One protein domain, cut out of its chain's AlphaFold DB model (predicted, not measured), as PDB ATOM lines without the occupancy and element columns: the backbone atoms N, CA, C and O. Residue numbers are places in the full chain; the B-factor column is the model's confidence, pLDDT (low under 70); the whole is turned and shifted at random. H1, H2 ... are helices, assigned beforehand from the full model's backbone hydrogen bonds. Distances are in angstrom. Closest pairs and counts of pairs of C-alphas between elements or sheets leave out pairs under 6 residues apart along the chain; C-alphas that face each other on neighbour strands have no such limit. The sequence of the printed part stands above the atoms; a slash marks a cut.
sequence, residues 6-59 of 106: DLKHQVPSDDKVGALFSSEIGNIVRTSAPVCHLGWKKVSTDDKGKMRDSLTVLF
ATOM      1  N   ASP A   6      79.862  37.162 136.510       69.25
ATOM      2  CA  ASP A   6      80.837  38.179 136.865       69.25
ATOM      3  C   ASP A   6      81.004  38.160 138.387       69.25
ATOM      4  O   ASP A   6      80.160  38.658 139.135       69.25
ATOM      5  N   LEU A   7      82.109  37.577 138.847       63.75
ATOM      6  CA  LEU A   7      82.447  37.455 140.265       63.75
ATOM      7  C   LEU A   7      82.495  38.805 140.996       63.75
ATOM      8  O   LEU A   7      82.257  38.846 142.201       63.75
ATOM      9  N   LYS A   8      82.782  39.911 140.294       63.72
ATOM     10  CA  LYS A   8      82.850  41.241 140.910       63.72
ATOM     11  C   LYS A   8      81.463  41.780 141.258       63.72
ATOM     12  O   LYS A   8      81.310  42.434 142.287       63.72
ATOM     13  N   HIS A   9      80.479  41.530 140.401       64.94
ATOM     14  CA  HIS A   9      79.130  42.089 140.533       64.94
ATOM     15  C   HIS A   9      78.079  41.044 140.942       64.94
ATOM     16  O   HIS A   9      76.941  41.412 141.205       64.94
ATOM     17  N   GLN A  10      78.459  39.762 141.024       64.88
ATOM     18  CA  GLN A  10      77.590  38.619 141.336       64.88
ATOM     19  C   GLN A  10      76.344  38.522 140.440       64.88
ATOM     20  O   GLN A  10      75.267  38.126 140.880       64.88
ATOM     21  N   VAL A  11      76.495  38.856 139.157       64.88
ATOM     22  CA  VAL A  11      75.436  38.734 138.144       64.88
ATOM     23  C   VAL A  11      75.917  37.896 136.960       64.88
ATOM     24  O   VAL A  11      77.127  37.813 136.735       64.88
ATOM     25  N   PRO A  12      75.008  37.272 136.191       75.81
ATOM     26  CA  PRO A  12      75.369  36.612 134.940       75.81
ATOM     27  C   PRO A  12      76.123  37.563 134.002       75.81
ATOM     28  O   PRO A  12      75.733  38.716 133.846       75.81
ATOM     29  N   SER A  13      77.203  37.080 133.387       72.12
ATOM     30  CA  SER A  13      78.087  37.880 132.527       72.12
ATOM     31  C   SER A  13      77.503  38.187 131.145       72.12
ATOM     32  O   SER A  13      78.005  39.068 130.452       72.12
ATOM     33  N   ASP A  14      76.457  37.465 130.744       80.19
ATOM     34  CA  ASP A  14      75.716  37.681 129.504       80.19
ATOM     35  C   ASP A  14      74.300  38.173 129.820       80.19
ATOM     36  O   ASP A  14      73.570  37.545 130.591       80.19
ATOM     37  N   ASP A  15      73.895  39.274 129.186       75.00
ATOM     38  CA  ASP A  15      72.608  39.933 129.432       75.00
ATOM     39  C   ASP A  15      71.400  39.040 129.115       75.00
ATOM     40  O   ASP A  15      70.380  39.099 129.806       75.00
ATOM     41  N   LYS A  16      71.487  38.182 128.087       75.50
ATOM     42  CA  LYS A  16      70.394  37.260 127.736       75.50
ATOM     43  C   LYS A  16      70.275  36.170 128.790       75.50
ATOM     44  O   LYS A  16      69.165  35.819 129.189       75.50
ATOM     45  N   VAL A  17      71.410  35.663 129.265       70.88
ATOM     46  CA  VAL A  17      71.459  34.710 130.376       70.88
ATOM     47  C   VAL A  17      70.962  35.354 131.670       70.88
ATOM     48  O   VAL A  17      70.197  34.726 132.398       70.88
ATOM     49  N   GLY A  18      71.305  36.619 131.921       72.62
ATOM     50  CA  GLY A  18      70.820  37.405 133.055       72.62
ATOM     51  C   GLY A  18      69.309  37.620 133.039       72.62
ATOM     52  O   GLY A  18      68.645  37.446 134.066       72.62
ATOM     53  N   ALA A  19      68.748  37.924 131.869       75.94
ATOM     54  CA  ALA A  19      67.308  38.058 131.685       75.94
ATOM     55  C   ALA A  19      66.576  36.726 131.921       75.94
ATOM     56  O   ALA A  19      65.567  36.699 132.626       75.94
ATOM     57  N   LEU A  20      67.106  35.617 131.390       75.69
ATOM     58  CA  LEU A  20      66.556  34.275 131.614       75.69
ATOM     59  C   LEU A  20      66.635  33.874 133.092       75.69
ATOM     60  O   LEU A  20      65.632  33.447 133.657       75.69
ATOM     61  N   PHE A  21      67.785  34.082 133.732       73.94
ATOM     62  CA  PHE A  21      67.998  33.816 135.156       73.94
ATOM     63  C   PHE A  21      67.005  34.591 136.035       73.94
ATOM     64  O   PHE A  21      66.313  34.007 136.868       73.94
ATOM     65  N   SER A  22      66.858  35.897 135.791       72.75
ATOM     66  CA  SER A  22      65.928  36.758 136.535       72.75
ATOM     67  C   SER A  22      64.464  36.371 136.304       72.75
ATOM     68  O   SER A  22      63.655  36.395 137.235       72.75
ATOM     69  N   SER A  23      64.112  35.992 135.072       80.25
ATOM     70  CA  SER A  23      62.764  35.532 134.725       80.25
ATOM     71  C   SER A  23      62.421  34.212 135.415       80.25
ATOM     72  O   SER A  23      61.323  34.070 135.957       80.25
ATOM     73  N   GLU A  24      63.361  33.269 135.435       79.06
ATOM     74  CA  GLU A  24      63.172  31.947 136.028       79.06
ATOM     75  C   GLU A  24      63.075  32.025 137.555       79.06
ATOM     76  O   GLU A  24      62.151  31.460 138.141       79.06
ATOM     77  N   ILE A  25      63.928  32.839 138.194       77.62
ATOM     78  CA  ILE A  25      63.774  33.205 139.611       77.62
ATOM     79  C   ILE A  25      62.382  33.789 139.852       77.62
ATOM     80  O   ILE A  25      61.680  33.360 140.768       77.62
ATOM     81  N   GLY A  26      61.958  34.746 139.022       76.81
ATOM     82  CA  GLY A  26      60.645  35.372 139.146       76.81
ATOM     83  C   GLY A  26      59.491  34.370 139.057       76.81
ATOM     84  O   GLY A  26      58.524  34.482 139.812       76.81
ATOM     85  N   ASN A  27      59.588  33.377 138.172       80.25
ATOM     86  CA  ASN A  27      58.601  32.304 138.054       80.25
ATOM     87  C   ASN A  27      58.608  31.380 139.270       80.25
ATOM     88  O   ASN A  27      57.548  31.171 139.860       80.25
ATOM     89  N   ILE A  28      59.768  30.875 139.686       77.12
ATOM     90  CA  ILE A  28      59.889  30.002 140.863       77.12
ATOM     91  C   ILE A  28      59.306  30.688 142.094       77.12
ATOM     92  O   ILE A  28      58.503  30.084 142.808       77.12
ATOM     93  N   VAL A  29      59.649  31.965 142.290       71.31
ATOM     94  CA  VAL A  29      59.123  32.785 143.381       71.31
ATOM     95  C   VAL A  29      57.606  32.872 143.292       71.31
ATOM     96  O   VAL A  29      56.952  32.433 144.225       71.31
ATOM     97  N   ARG A  30      57.022  33.328 142.175       78.38
ATOM     98  CA  ARG A  30      55.555  33.452 142.032       78.38
ATOM     99  C   ARG A  30      54.796  32.133 142.202       78.38
ATOM    100  O   ARG A  30      53.655  32.158 142.652       78.38
ATOM    101  N   THR A  31      55.403  31.010 141.824       73.94
ATOM    102  CA  THR A  31      54.755  29.689 141.860       73.94
ATOM    103  C   THR A  31      54.846  29.047 143.243       73.94
ATOM    104  O   THR A  31      53.905  28.392 143.684       73.94
ATOM    105  N   SER A  32      55.970  29.241 143.937       69.88
ATOM    106  CA  SER A  32      56.263  28.573 145.215       69.88
ATOM    107  C   SER A  32      55.910  29.428 146.426       69.88
ATOM    108  O   SER A  32      55.575  28.905 147.484       69.88
ATOM    109  N   ALA A  33      55.985  30.747 146.279       64.56
ATOM    110  CA  ALA A  33      55.611  31.712 147.288       64.56
ATOM    111  C   ALA A  33      54.682  32.732 146.622       64.56
ATOM    112  O   ALA A  33      55.160  33.585 145.873       64.56
ATOM    113  N   PRO A  34      53.360  32.707 146.868       61.81
ATOM    114  CA  PRO A  34      52.535  33.846 146.512       61.81
ATOM    115  C   PRO A  34      53.080  35.026 147.312       61.81
ATOM    116  O   PRO A  34      52.777  35.185 148.493       61.81
ATOM    117  N   VAL A  35      53.949  35.826 146.691       56.31
ATOM    118  CA  VAL A  35      54.466  37.065 147.259       56.31
ATOM    119  C   VAL A  35      53.323  38.068 147.164       56.31
ATOM    120  O   VAL A  35      53.363  39.049 146.428       56.31
ATOM    121  N   CYS A  36      52.250  37.795 147.907       57.53
ATOM    122  CA  CYS A  36      51.399  38.846 148.415       57.53
ATOM    123  C   CYS A  36      52.312  39.814 149.176       57.53
ATOM    124  O   CYS A  36      53.398  39.437 149.619       57.53
ATOM    125  N   HIS A  37      51.893  41.072 149.240       53.81
ATOM    126  CA  HIS A  37      52.645  42.325 149.463       53.81
ATOM    127  C   HIS A  37      53.409  42.455 150.806       53.81
ATOM    128  O   HIS A  37      53.646  43.537 151.324       53.81
ATOM    129  N   LEU A  38      53.767  41.325 151.391       58.25
ATOM    130  CA  LEU A  38      54.211  41.044 152.735       58.25
ATOM    131  C   LEU A  38      55.719  40.738 152.815       58.25
ATOM    132  O   LEU A  38      56.265  40.625 153.914       58.25
ATOM    133  N   GLY A  39      56.391  40.668 151.661       62.38
ATOM    134  CA  GLY A  39      57.846  40.583 151.539       62.38
ATOM    135  C   GLY A  39      58.451  39.243 151.974       62.38
ATOM    136  O   GLY A  39      57.800  38.373 152.551       62.38
ATOM    137  N   TRP A  40      59.753  39.083 151.724       70.19
ATOM    138  CA  TRP A  40      60.499  37.832 151.949       70.19
ATOM    139  C   TRP A  40      60.484  37.331 153.405       70.19
ATOM    140  O   TRP A  40      60.673  36.144 153.673       70.19
ATOM    141  N   LYS A  41      60.235  38.224 154.370       68.06
ATOM    142  CA  LYS A  41      60.159  37.894 155.801       68.06
ATOM    143  C   LYS A  41      58.988  36.967 156.137       68.06
ATOM    144  O   LYS A  41      59.102  36.196 157.081       68.06
ATOM    145  N   LYS A  42      57.897  37.021 155.369       71.94
ATOM    146  CA  LYS A  42      56.674  36.238 155.615       71.94
ATOM    147  C   LYS A  42      56.598  34.938 154.810       71.94
ATOM    148  O   LYS A  42      55.692  34.145 155.031       71.94
ATOM    149  N   VAL A  43      57.562  34.696 153.920       74.75
ATOM    150  CA  VAL A  43      57.727  33.397 153.258       74.75
ATOM    151  C   VAL A  43      58.347  32.409 154.248       74.75
ATOM    152  O   VAL A  43      59.351  32.731 154.899       74.75
ATOM    153  N   SER A  44      57.749  31.219 154.352       79.56
ATOM    154  CA  SER A  44      58.197  30.157 155.255       79.56
ATOM    155  C   SER A  44      59.628  29.702 154.932       79.56
ATOM    156  O   SER A  44      60.103  29.828 153.799       79.56
ATOM    157  N   THR A  45      60.342  29.181 155.932       76.25
ATOM    158  CA  THR A  45      61.689  28.618 155.733       76.25
ATOM    159  C   THR A  45      61.665  27.434 154.765       76.25
ATOM    160  O   THR A  45      62.552  27.320 153.921       76.25
ATOM    161  N   ASP A  46      60.621  26.610 154.823       76.94
ATOM    162  CA  ASP A  46      60.457  25.447 153.949       76.94
ATOM    163  C   ASP A  46      60.277  25.855 152.486       76.94
ATOM    164  O   ASP A  46      60.914  25.288 151.599       76.94
ATOM    165  N   ASP A  47      59.466  26.879 152.210       76.00
ATOM    166  CA  ASP A  47      59.257  27.346 150.836       76.00
ATOM    167  C   ASP A  47      60.498  28.062 150.293       76.00
ATOM    168  O   ASP A  47      60.836  27.904 149.119       76.00
ATOM    169  N   LYS A  48      61.253  28.764 151.151       78.56
ATOM    170  CA  LYS A  48      62.595  29.266 150.804       78.56
ATOM    171  C   LYS A  48      63.538  28.129 150.414       78.56
ATOM    172  O   LYS A  48      64.254  28.257 149.422       78.56
ATOM    173  N   GLY A  49      63.510  27.023 151.158       77.44
ATOM    174  CA  GLY A  49      64.266  25.809 150.849       77.44
ATOM    175  C   GLY A  49      63.902  25.231 149.482       77.44
ATOM    176  O   GLY A  49      64.778  25.073 148.639       77.44
ATOM    177  N   LYS A  50      62.608  25.023 149.208       79.81
ATOM    178  CA  LYS A  50      62.129  24.498 147.912       79.81
ATOM    179  C   LYS A  50      62.518  25.384 146.727       79.81
ATOM    180  O   LYS A  50      62.895  24.873 145.671       79.81
ATOM    181  N   MET A  51      62.441  26.708 146.886       76.56
ATOM    182  CA  MET A  51      62.850  27.654 145.842       76.56
ATOM    183  C   MET A  51      64.355  27.593 145.581       76.56
ATOM    184  O   MET A  51      64.773  27.573 144.424       76.56
ATOM    185  N   ARG A  52      65.168  27.515 146.642       75.88
ATOM    186  CA  ARG A  52      66.619  27.324 146.529       75.88
ATOM    187  C   ARG A  52      66.939  26.029 145.789       75.88
ATOM    188  O   ARG A  52      67.718  26.057 144.844       75.88
ATOM    189  N   ASP A  53      66.317  24.926 146.185       76.25
ATOM    190  CA  ASP A  53      66.588  23.618 145.590       76.25
ATOM    191  C   ASP A  53      66.199  23.615 144.098       76.25
ATOM    192  O   ASP A  53      66.965  23.159 143.249       76.25
ATOM    193  N   SER A  54      65.077  24.254 143.747       75.38
ATOM    194  CA  SER A  54      64.657  24.448 142.349       75.38
ATOM    195  C   SER A  54      65.668  25.266 141.533       75.38
ATOM    196  O   SER A  54      65.932  24.945 140.376       75.38
ATOM    197  N   LEU A  55      66.282  26.290 142.134       70.88
ATOM    198  CA  LEU A  55      67.326  27.085 141.481       70.88
ATOM    199  C   LEU A  55      68.623  26.297 141.295       70.88
ATOM    200  O   LEU A  55      69.232  26.411 140.238       70.88
ATOM    201  N   THR A  56      69.014  25.461 142.262       69.19
ATOM    202  CA  THR A  56      70.221  24.620 142.146       69.19
ATOM    203  C   THR A  56      70.112  23.534 141.072       69.19
ATOM    204  O   THR A  56      71.124  23.076 140.554       69.19
ATOM    205  N   VAL A  57      68.890  23.129 140.701       70.81
ATOM    206  CA  VAL A  57      68.654  22.209 139.573       70.81
ATOM    207  C   VAL A  57      68.856  22.910 138.225       70.81
ATOM    208  O   VAL A  57      69.255  22.278 137.247       70.81
ATOM    209  N   LEU A  58      68.583  24.214 138.163       65.81
ATOM    210  CA  LEU A  58      68.648  25.004 136.932       65.81
ATOM    211  C   LEU A  58      70.003  25.704 136.751       65.81
ATOM    212  O   LEU A  58      70.419  25.947 135.614       65.81
ATOM    213  N   PHE A  59      70.698  25.986 137.854       66.38
ATOM    214  CA  PHE A  59      71.926  26.771 137.910       66.38
ATOM    215  C   PHE A  59      72.921  26.175 138.915       66.38
ATOM    216  O   PHE A  59      72.534  25.745 139.998       66.38
TER     217      PHE A  59
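What this domain is: This is residues 6 to 59 of the 106 residues of the protein "uncharacterized protein LOC110756522" of Prunus avium (UniProt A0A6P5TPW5). Two helices, H1 and then the shorter H2, fold back as a helical hairpin, with a wide loop, residues 33 to 44, joining them at one end. The printed part has 54 residues with two named helices and no named strand: all helix. It is only just loose, close to compact, with a radius of gyration of the C-alphas of 12.5 A and spans of 31 by 23 by 20 A.

How they stand to each other: Past residues 6 to 14, look for H1, residues 15 to 32; its residues 25 to 32 alone touch H2, residues 45 to 58. Their closest C-alphas, Ile 28 and Met 51, are 6.3 A apart. They run opposite ways at a steep tilt of 36 degrees, only just past shallow. Every O i to N i+4 pair is within hydrogen-bond range in H1, and 9 of 10 in H2.

Where its parts are: Find C-alpha 15 at (72.608, 39.933, 129.432); from there H1 runs 25.4 A to C-alpha 32. H2 runs 20.4 A from C-alpha 45 to C-alpha 58 at (68.648, 25.004, 136.932).

The domain as a whole: The farthest C-alphas, Lys 8 and Cys 36, are 32.4 A apart. The printed part has no cut; the 12-residue link is long. Confidence is low, pLDDT under 70, at 18 residues, among them 6 to 11 and 32 to 39.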